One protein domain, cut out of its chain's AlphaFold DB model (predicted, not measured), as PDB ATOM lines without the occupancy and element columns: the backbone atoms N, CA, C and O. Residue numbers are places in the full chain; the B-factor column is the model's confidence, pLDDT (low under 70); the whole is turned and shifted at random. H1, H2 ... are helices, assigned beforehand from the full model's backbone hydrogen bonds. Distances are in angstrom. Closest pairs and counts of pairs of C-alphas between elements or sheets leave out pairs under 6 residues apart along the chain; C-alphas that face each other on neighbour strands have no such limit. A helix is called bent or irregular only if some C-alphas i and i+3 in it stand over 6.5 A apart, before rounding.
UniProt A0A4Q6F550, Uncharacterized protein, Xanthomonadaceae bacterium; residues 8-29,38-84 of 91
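What this domain is: This is residues 8 to 29 and 38 to 84 of the 91 residues of an uncharacterized protein of Xanthomonadaceae bacterium (UniProt A0A4Q6F550). Two helices, H1 and H2, pack on each other at a slant, running opposite ways, and a long stretch with no named element, residues 38 to 61, folds back on itself beside them. A short antiparallel pairing of residues 42 to 43 with residues 53 to 54 ties the two limbs of that loop together. The printed part has 69 residues with two named helices, H1 then H2, and no named strand; the class is all helix, with 35 residues in the named elements. The whole is compact, with a radius of gyration of the C-alphas of 12.1 A, yet elongated in outline, spanning 36 by 22 by 19 A.

How they stand to each other: H1, residues 8 to 25, and H2, residues 62 to 78, touch, with the C-alphas of Val 18 and Val 68 the closest at 6.0 A. H1 touches H2 with residues 14 to 21 alone. Their lines stand at a steep tilt of 40 degrees, opposite ways. H2 has a kink of 40 degrees near residue 69 and is irregular: C-alphas 63 and 66 are 7.6 A apart. Of the O i to N i+4 pairs, 13 of 14 in H1 and 9 of 13 in H2 are within hydrogen-bond range.

Where its parts are: H1 begins at C-alpha 8 (11.092, -38.111, 30.368) and measures 25.8 A from first to last C-alpha. H2 measures 25.4 A and ends at C-alpha 78 (11.460, -25.411, 39.546).

The domain as a whole: The C-alphas of Asn 29 and Asp 48 are the two farthest apart, at 37.7 A. Residues 30 to 37 are not printed; C-alphas 29 and 38 are 17.5 A apart across this cut, which falls in the link from H1 to H2. The model's mean pLDDT over the printed part is 77.3, with residues 22 to 29, 38 to 39, 56 to 62 and 83 to 84 under 70.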
ATOM      1  N   HIS A   8      12.403 -37.480  30.519       80.44
ATOM      2  CA  HIS A   8      11.092 -38.111  30.368       80.44
ATOM      3  C   HIS A   8      10.112 -37.703  31.465       80.44
ATOM      4  O   HIS A   8       8.977 -37.349  31.166       80.44
ATOM      5  N   GLU A   9      10.559 -37.698  32.723       82.19
ATOM      6  CA  GLU A   9       9.726 -37.256  33.849       82.19
ATOM      7  C   GLU A   9       9.261 -35.808  33.649       82.19
ATOM      8  O   GLU A   9       8.106 -35.489  33.917       82.19
ATOM      9  N   LEU A  10      10.125 -34.946  33.106       83.88
ATOM     10  CA  LEU A  10       9.758 -33.567  32.794       83.88
ATOM     11  C   LEU A  10       8.736 -33.470  31.655       83.88
ATOM     12  O   LEU A  10       7.787 -32.698  31.759       83.88
ATOM     13  N   ASN A  11       8.891 -34.275  30.601       82.69
ATOM     14  CA  ASN A  11       7.900 -34.366  29.527       82.69
ATOM     15  C   ASN A  11       6.523 -34.788  30.056       82.69
ATOM     16  O   ASN A  11       5.519 -34.191  29.679       82.69
ATOM     17  N   LEU A  12       6.475 -35.783  30.946       84.38
ATOM     18  CA  LEU A  12       5.227 -36.244  31.555       84.38
ATOM     19  C   LEU A  12       4.580 -35.157  32.418       84.38
ATOM     20  O   LEU A  12       3.395 -34.893  32.254       84.38
ATOM     21  N   LEU A  13       5.358 -34.483  33.272       86.44
ATOM     22  CA  LEU A  13       4.860 -33.394  34.122       86.44
ATOM     23  C   LEU A  13       4.281 -32.237  33.302       86.44
ATOM     24  O   LEU A  13       3.226 -31.701  33.628       86.44
ATOM     25  N   VAL A  14       4.973 -31.849  32.233       84.94
ATOM     26  CA  VAL A  14       4.512 -30.797  31.321       84.94
ATOM     27  C   VAL A  14       3.249 -31.234  30.583       84.94
ATOM     28  O   VAL A  14       2.305 -30.451  30.493       84.94
ATOM     29  N   SER A  15       3.216 -32.474  30.086       82.56
ATOM     30  CA  SER A  15       2.054 -33.042  29.397       82.56
ATOM     31  C   SER A  15       0.823 -33.062  30.307       82.56
ATOM     32  O   SER A  15      -0.230 -32.563  29.924       82.56
ATOM     33  N   GLU A  16       0.967 -33.526  31.551       84.12
ATOM     34  CA  GLU A  16      -0.110 -33.547  32.545       84.12
ATOM     35  C   GLU A  16      -0.590 -32.133  32.904       84.12
ATOM     36  O   GLU A  16      -1.793 -31.862  32.925       84.12
ATOM     37  N   ALA A  17       0.341 -31.201  33.132       83.75
ATOM     38  CA  ALA A  17       0.006 -29.819  33.456       83.75
ATOM     39  C   ALA A  17      -0.778 -29.139  32.326       83.75
ATOM     40  O   ALA A  17      -1.753 -28.437  32.595       83.75
ATOM     41  N   VAL A  18      -0.396 -29.355  31.066       78.19
ATOM     42  CA  VAL A  18      -1.129 -28.773  29.936       78.19
ATOM     43  C   VAL A  18      -2.437 -29.506  29.669       78.19
ATOM     44  O   VAL A  18      -3.444 -28.843  29.439       78.19
ATOM     45  N   HIS A  19      -2.478 -30.828  29.807       77.38
ATOM     46  CA  HIS A  19      -3.724 -31.582  29.703       77.38
ATOM     47  C   HIS A  19      -4.769 -31.101  30.723       77.38
ATOM     48  O   HIS A  19      -5.948 -30.966  30.400       77.38
ATOM     49  N   SER A  20      -4.346 -30.728  31.937       76.06
ATOM     50  CA  SER A  20      -5.253 -30.143  32.933       76.06
ATOM     51  C   SER A  20      -5.901 -28.827  32.468       76.06
ATOM     52  O   SER A  20      -7.044 -28.547  32.830       76.06
ATOM     53  N   ILE A  21      -5.214 -28.039  31.630       73.38
ATOM     54  CA  ILE A  21      -5.777 -26.823  31.030       73.38
ATOM     55  C   ILE A  21      -6.862 -27.191  30.026       73.38
ATOM     56  O   ILE A  21      -7.917 -26.565  30.047       73.38
ATOM     57  N   GLU A  22      -6.624 -28.188  29.174       66.00
ATOM     58  CA  GLU A  22      -7.601 -28.646  28.179       66.00
ATOM     59  C   GLU A  22      -8.886 -29.117  28.854       66.00
ATOM     60  O   GLU A  22      -9.972 -28.642  28.534       66.00
ATOM     61  N   VAL A  23      -8.756 -29.986  29.863       67.12
ATOM     62  CA  VAL A  23      -9.901 -30.547  30.592       67.12
ATOM     63  C   VAL A  23     -10.755 -29.439  31.216       67.12
ATOM     64  O   VAL A  23     -11.984 -29.489  31.146       67.12
ATOM     65  N   VAL A  24     -10.119 -28.419  31.801       67.06
ATOM     66  CA  VAL A  24     -10.817 -27.292  32.436       67.06
ATOM     67  C   VAL A  24     -11.400 -26.324  31.405       67.06
ATOM     68  O   VAL A  24     -12.507 -25.823  31.599       67.06
ATOM     69  N   ALA A  25     -10.675 -26.035  30.326       64.50
ATOM     70  CA  ALA A  25     -11.060 -25.009  29.365       64.50
ATOM     71  C   ALA A  25     -12.091 -25.494  28.339       64.50
ATOM     72  O   ALA A  25     -12.911 -24.701  27.883       64.50
ATOM     73  N   GLU A  26     -12.090 -26.786  28.013       59.62
ATOM     74  CA  GLU A  26     -13.052 -27.378  27.084       59.62
ATOM     75  C   GLU A  26     -14.282 -27.982  27.777       59.62
ATOM     76  O   GLU A  26     -15.158 -28.536  27.114       59.62
ATOM     77  N   GLY A  27     -14.368 -27.912  29.111       56.28
ATOM     78  CA  GLY A  27     -15.470 -28.519  29.869       56.28
ATOM     79  C   GLY A  27     -15.579 -30.039  29.680       56.28
ATOM     80  O   GLY A  27     -16.661 -30.597  29.859       56.28
ATOM     81  N   GLY A  28     -14.479 -30.698  29.298       53.06
ATOM     82  CA  GLY A  28     -14.450 -32.117  28.947       53.06
ATOM     83  C   GLY A  28     -14.817 -32.437  27.494       53.06
ATOM     84  O   GLY A  28     -15.258 -33.557  27.237       53.06
ATOM     85  N   ASN A  29     -14.665 -31.502  26.546       51.28
ATOM     86  CA  ASN A  29     -14.764 -31.832  25.121       51.28
ATOM     87  C   ASN A  29     -13.746 -32.932  24.773       51.28
ATOM     88  O   ASN A  29     -12.571 -32.838  25.111       51.28
ATOM     89  N   VAL A  38       1.235 -30.456  23.125       65.19
ATOM     90  CA  VAL A  38       2.519 -29.940  23.601       65.19
ATOM     91  C   VAL A  38       3.610 -30.820  23.030       65.19
ATOM     92  O   VAL A  38       3.622 -32.028  23.250       65.19
ATOM     93  N   GLY A  39       4.532 -30.210  22.289       67.44
ATOM     94  CA  GLY A  39       5.743 -30.903  21.864       67.44
ATOM     95  C   GLY A  39       6.600 -31.338  23.053       67.44
ATOM     96  O   GLY A  39       6.405 -30.862  24.173       67.44
ATOM     97  N   PRO A  40       7.593 -32.206  22.816       75.25
ATOM     98  CA  PRO A  40       8.517 -32.571  23.873       75.25
ATOM     99  C   PRO A  40       9.278 -31.338  24.381       75.25
ATOM    100  O   PRO A  40       9.386 -30.316  23.701       75.25
ATOM    101  N   VAL A  41       9.803 -31.423  25.599       82.81
ATOM    102  CA  VAL A  41      10.710 -30.415  26.144       82.81
ATOM    103  C   VAL A  41      12.048 -30.499  25.421       82.81
ATOM    104  O   VAL A  41      12.615 -31.577  25.232       82.81
ATOM    105  N   TYR A  42      12.575 -29.343  25.046       81.56
ATOM    106  CA  TYR A  42      13.860 -29.206  24.386       81.56
ATOM    107  C   TYR A  42      14.795 -28.397  25.254       81.56
ATOM    108  O   TYR A  42      14.421 -27.361  25.801       81.56
ATOM    109  N   MET A  43      16.033 -28.868  25.337       84.81
ATOM    110  CA  MET A  43      17.106 -28.118  25.962       84.81
ATOM    111  C   MET A  43      17.435 -26.884  25.118       84.81
ATOM    112  O   MET A  43      17.534 -26.970  23.894       84.81
ATOM    113  N   HIS A  44      17.634 -25.747  25.775       83.06
ATOM    114  CA  HIS A  44      18.111 -24.514  25.151       83.06
ATOM    115  C   HIS A  44      19.083 -23.780  26.094       83.06
ATOM    116  O   HIS A  44      19.194 -24.146  27.271       83.06
ATOM    117  N   PRO A  45      19.860 -22.801  25.590       85.69
ATOM    118  CA  PRO A  45      20.745 -21.996  26.429       85.69
ATOM    119  C   PRO A  45      19.986 -21.329  27.580       85.69
ATOM    120  O   PRO A  45      18.858 -20.898  27.396       85.69
ATOM    121  N   ARG A  46      20.602 -21.203  28.763       87.81
ATOM    122  CA  ARG A  46      19.942 -20.530  29.894       87.81
ATOM    123  C   ARG A  46      19.495 -19.121  29.504       87.81
ATOM    124  O   ARG A  46      20.303 -18.349  28.991       87.81
ATOM    125  N   ASP A  47      18.234 -18.808  29.775       87.44
ATOM    126  CA  ASP A  47      17.711 -17.447  29.659       87.44
ATOM    127  C   ASP A  47      18.085 -16.586  30.878       87.44
ATOM    128  O   ASP A  47      18.722 -17.059  31.823       87.44
ATOM    129  N   ASP A  48      17.668 -15.316  30.874       88.06
ATOM    130  CA  ASP A  48      17.928 -14.355  31.961       88.06
ATOM    131  C   ASP A  48      17.335 -14.788  33.315       88.06
ATOM    132  O   ASP A  48      17.725 -14.284  34.367       88.06
ATOM    133  N   GLN A  49      16.396 -15.737  33.300       85.25
ATOM    134  CA  GLN A  49      15.768 -16.319  34.487       85.25
ATOM    135  C   GLN A  49      16.456 -17.632  34.906       85.25
ATOM    136  O   GLN A  49      16.040 -18.276  35.867       85.25
ATOM    137  N   GLY A  50      17.523 -18.034  34.208       85.69
ATOM    138  CA  GLY A  50      18.294 -19.244  34.474       85.69
ATOM    139  C   GLY A  50      17.651 -20.531  33.954       85.69
ATOM    140  O   GLY A  50      18.164 -21.611  34.248       85.69
ATOM    141  N   ARG A  51      16.565 -20.451  33.178       88.62
ATOM    142  CA  ARG A  51      15.797 -21.609  32.688       88.62
ATOM    143  C   ARG A  51      16.437 -22.137  31.405       88.62
ATOM    144  O   ARG A  51      16.793 -21.347  30.539       88.62
ATOM    145  N   ASN A  52      16.562 -23.454  31.255       88.44
ATOM    146  CA  ASN A  52      17.324 -24.086  30.161       88.44
ATOM    147  C   ASN A  52      16.535 -25.093  29.317       88.44
ATOM    148  O   ASN A  52      17.117 -25.945  28.640       88.44
ATOM    149  N   TRP A  53      15.211 -25.036  29.386       88.88
ATOM    150  CA  TRP A  53      14.348 -25.836  28.531       88.88
ATOM    151  C   TRP A  53      13.058 -25.096  28.168       88.88
ATOM    152  O   TRP A  53      12.664 -24.137  28.841       88.88
ATOM    153  N   ASP A  54      12.454 -25.492  27.051       84.69
ATOM    154  CA  ASP A  54      11.199 -24.946  26.531       84.69
ATOM    155  C   ASP A  54      10.426 -26.037  25.772       84.69
ATOM    156  O   ASP A  54      10.974 -27.075  25.413       84.69
ATOM    157  N   ILE A  55       9.149 -25.788  25.513       78.50
ATOM    158  CA  ILE A  55       8.205 -26.641  24.773       78.50
ATOM    159  C   ILE A  55       7.877 -26.064  23.385       78.50
ATOM    160  O   ILE A  55       6.943 -26.498  22.710       78.50
ATOM    161  N   SER A  56       8.601 -25.020  22.971       69.25
ATOM    162  CA  SER A  56       8.324 -24.206  21.783       69.25
ATOM    163  C   SER A  56       8.299 -24.994  20.469       69.25
ATOM    164  O   SER A  56       7.567 -24.603  19.562       69.25
ATOM    165  N   ALA A  57       9.002 -26.128  20.369       56.84
ATOM    166  CA  ALA A  57       9.082 -26.895  19.124       56.84
ATOM    167  C   ALA A  57       7.817 -27.703  18.765       56.84
ATOM    168  O   ALA A  57       7.758 -28.267  17.677       56.84
ATOM    169  N   GLY A  58       6.782 -27.727  19.615       53.38
ATOM    170  CA  GLY A  58       5.496 -28.350  19.268       53.38
ATOM    171  C   GLY A  58       4.273 -27.534  19.650       53.38
ATOM    172  O   GLY A  58       3.200 -28.104  19.806       53.38
ATOM    173  N   ARG A  59       4.409 -26.214  19.824       61.84
ATOM    174  CA  ARG A  59       3.281 -25.350  20.182       61.84
ATOM    175  C   ARG A  59       2.334 -25.159  18.993       61.84
ATOM    176  O   ARG A  59       2.424 -24.156  18.294       61.84
ATOM    177  N   ASN A  60       1.361 -26.050  18.827       63.25
ATOM    178  CA  ASN A  60       0.054 -25.625  18.327       63.25
ATOM    179  C   ASN A  60      -0.909 -25.514  19.515       63.25
ATOM    180  O   ASN A  60      -1.749 -26.376  19.738       63.25
ATOM    181  N   LEU A  61      -0.719 -24.469  20.326       63.41
ATOM    182  CA  LEU A  61      -1.484 -24.249  21.563       63.41
ATOM    183  C   LEU A  61      -2.769 -23.437  21.342       63.41
ATOM    184  O   LEU A  61      -3.485 -23.156  22.302       63.41
ATOM    185  N   GLY A  62      -3.020 -22.980  20.109       67.38
ATOM    186  CA  GLY A  62      -4.171 -22.151  19.753       67.38
ATOM    187  C   GLY A  62      -4.465 -21.035  20.782       67.38
ATOM    188  O   GLY A  62      -3.545 -20.308  21.187       67.38
ATOM    189  N   PRO A  63      -5.724 -20.889  21.243       70.56
ATOM    190  CA  PRO A  63      -6.122 -19.849  22.199       70.56
ATOM    191  C   PRO A  63      -5.549 -20.052  23.615       70.56
ATOM    192  O   PRO A  63      -5.600 -19.138  24.438       70.56
ATOM    193  N   PHE A  64      -4.961 -21.212  23.914       73.44
ATOM    194  CA  PHE A  64      -4.504 -21.583  25.254       73.44
ATOM    195  C   PHE A  64      -3.064 -21.162  25.558       73.44
ATOM    196  O   PHE A  64      -2.583 -21.380  26.667       73.44
ATOM    197  N   THR A  65      -2.378 -20.490  24.627       75.25
ATOM    198  CA  THR A  65      -0.979 -20.041  24.783       75.25
ATOM    199  C   THR A  65      -0.715 -19.316  26.113       75.25
ATOM    200  O   THR A  65       0.302 -19.558  26.772       75.25
ATOM    201  N   GLY A  66      -1.639 -18.450  26.543       78.00
ATOM    202  CA  GLY A  66      -1.525 -17.737  27.818       78.00
ATOM    203  C   GLY A  66      -1.698 -18.645  29.039       78.00
ATOM    204  O   GLY A  66      -0.955 -18.512  30.009       78.00
ATOM    205  N   ALA A  67      -2.644 -19.586  28.994       79.25
ATOM    206  CA  ALA A  67      -2.871 -20.546  30.074       79.25
ATOM    207  C   ALA A  67      -1.694 -21.524  30.208       79.25
ATOM    208  O   ALA A  67      -1.205 -21.750  31.311       79.25
ATOM    209  N   VAL A  68      -1.176 -22.019  29.081       79.31
ATOM    210  CA  VAL A  68      -0.018 -22.920  29.046       79.31
ATOM    211  C   VAL A  68       1.219 -22.249  29.629       79.31
ATOM    212  O   VAL A  68       1.915 -22.850  30.438       79.31
ATOM    213  N   SER A  69       1.475 -20.983  29.295       81.94
ATOM    214  CA  SER A  69       2.632 -20.271  29.859       81.94
ATOM    215  C   SER A  69       2.522 -20.150  31.388       81.94
ATOM    216  O   SER A  69       3.493 -20.405  32.091       81.94
ATOM    217  N   LYS A  70       1.316 -19.921  31.931       84.44
ATOM    218  CA  LYS A  70       1.090 -19.859  33.388       84.44
ATOM    219  C   LYS A  70       1.366 -21.168  34.132       84.44
ATOM    220  O   LYS A  70       1.694 -21.099  35.312       84.44
ATOM    221  N   VAL A  71       1.212 -22.332  33.494       84.56
ATOM    222  CA  VAL A  71       1.520 -23.627  34.135       84.56
ATOM    223  C   VAL A  71       2.943 -24.096  33.845       84.56
ATOM    224  O   VAL A  71       3.562 -24.708  34.708       84.56
ATOM    225  N   VAL A  72       3.490 -23.779  32.669       85.00
ATOM    226  CA  VAL A  72       4.832 -24.212  32.253       85.00
ATOM    227  C   VAL A  72       5.927 -23.342  32.862       85.00
ATOM    228  O   VAL A  72       6.951 -23.882  33.273       85.00
ATOM    229  N   ASP A  73       5.738 -22.025  32.976       87.62
ATOM    230  CA  ASP A  73       6.769 -21.135  33.531       87.62
ATOM    231  C   ASP A  73       7.158 -21.509  34.977       87.62
ATOM    232  O   ASP A  73       8.351 -21.676  35.232       87.62
ATOM    233  N   PRO A  74       6.216 -21.797  35.901       88.38
ATOM    234  CA  PRO A  74       6.569 -22.282  37.235       88.38
ATOM    235  C   PRO A  74       7.301 -23.627  37.236       88.38
ATOM    236  O   PRO A  74       8.063 -23.905  38.163       88.38
ATOM    237  N   LEU A  75       7.060 -24.490  36.240       87.81
ATOM    238  CA  LEU A  75       7.819 -25.732  36.079       87.81
ATOM    239  C   LEU A  75       9.247 -25.415  35.626       87.81
ATOM    240  O   LEU A  75      10.187 -25.987  36.170       87.81
ATOM    241  N   ARG A  76       9.432 -24.472  34.695       87.88
ATOM    242  CA  ARG A  76      10.762 -24.032  34.240       87.88
ATOM    243  C   ARG A  76      11.593 -23.408  35.359       87.88
ATOM    244  O   ARG A  76      12.806 -23.583  35.370       87.88
ATOM    245  N   ASP A  77      10.952 -22.733  36.308       87.88
ATOM    246  CA  ASP A  77      11.626 -22.164  37.482       87.88
ATOM    247  C   ASP A  77      12.013 -23.240  38.514       87.88
ATOM    248  O   ASP A  77      12.982 -23.103  39.266       87.88
ATOM    249  N   GLN A  78      11.247 -24.332  38.579       86.50
ATOM    250  CA  GLN A  78      11.460 -25.411  39.546       86.50
ATOM    251  C   GLN A  78      12.457 -26.467  39.072       86.50
ATOM    252  O   GLN A  78      13.138 -27.071  39.913       86.50
ATOM    253  N   TYR A  79      12.521 -26.691  37.762       85.12
ATOM    254  CA  TYR A  79      13.152 -27.845  37.147       85.12
ATOM    255  C   TYR A  79      14.224 -27.453  36.140       85.12
ATOM    256  O   TYR A  79      13.986 -26.658  35.232       85.12
ATOM    257  N   ASP A  80      15.388 -28.080  36.274       83.94
ATOM    258  CA  ASP A  80      16.546 -27.854  35.423       83.94
ATOM    259  C   ASP A  80      16.788 -29.076  34.531       83.94
ATOM    260  O   ASP A  80      16.994 -30.189  35.025       83.94
ATOM    261  N   LEU A  81      16.758 -28.887  33.210       80.06
ATOM    262  CA  LEU A  81      16.923 -29.995  32.268       80.06
ATOM    263  C   LEU A  81      18.394 -30.424  32.113       80.06
ATOM    264  O   LEU A  81      18.649 -31.557  31.722       80.06
ATOM    265  N   ALA A  82      19.364 -29.576  32.467       77.38
ATOM    266  CA  ALA A  82      20.782 -29.940  32.483       77.38
ATOM    267  C   ALA A  82      21.135 -30.823  33.687       77.38
ATOM    268  O   ALA A  82      22.115 -31.563  33.629       77.38
ATOM    269  N   GLU A  83      20.340 -30.769  34.761       68.94
ATOM    270  CA  GLU A  83      20.464 -31.689  35.898       68.94
ATOM    271  C   GLU A  83      19.690 -33.001  35.692       68.94
ATOM    272  O   GLU A  83      19.950 -33.992  36.380       68.94
ATOM    273  N   ALA A  84      18.763 -33.043  34.731       67.75
ATOM    274  CA  ALA A  84      18.041 -34.256  34.387       67.75
ATOM    275  C   ALA A  84      18.980 -35.244  33.677       67.75
ATOM    276  O   ALA A  84      19.659 -34.894  32.708       67.75
TER     277      ALA A  84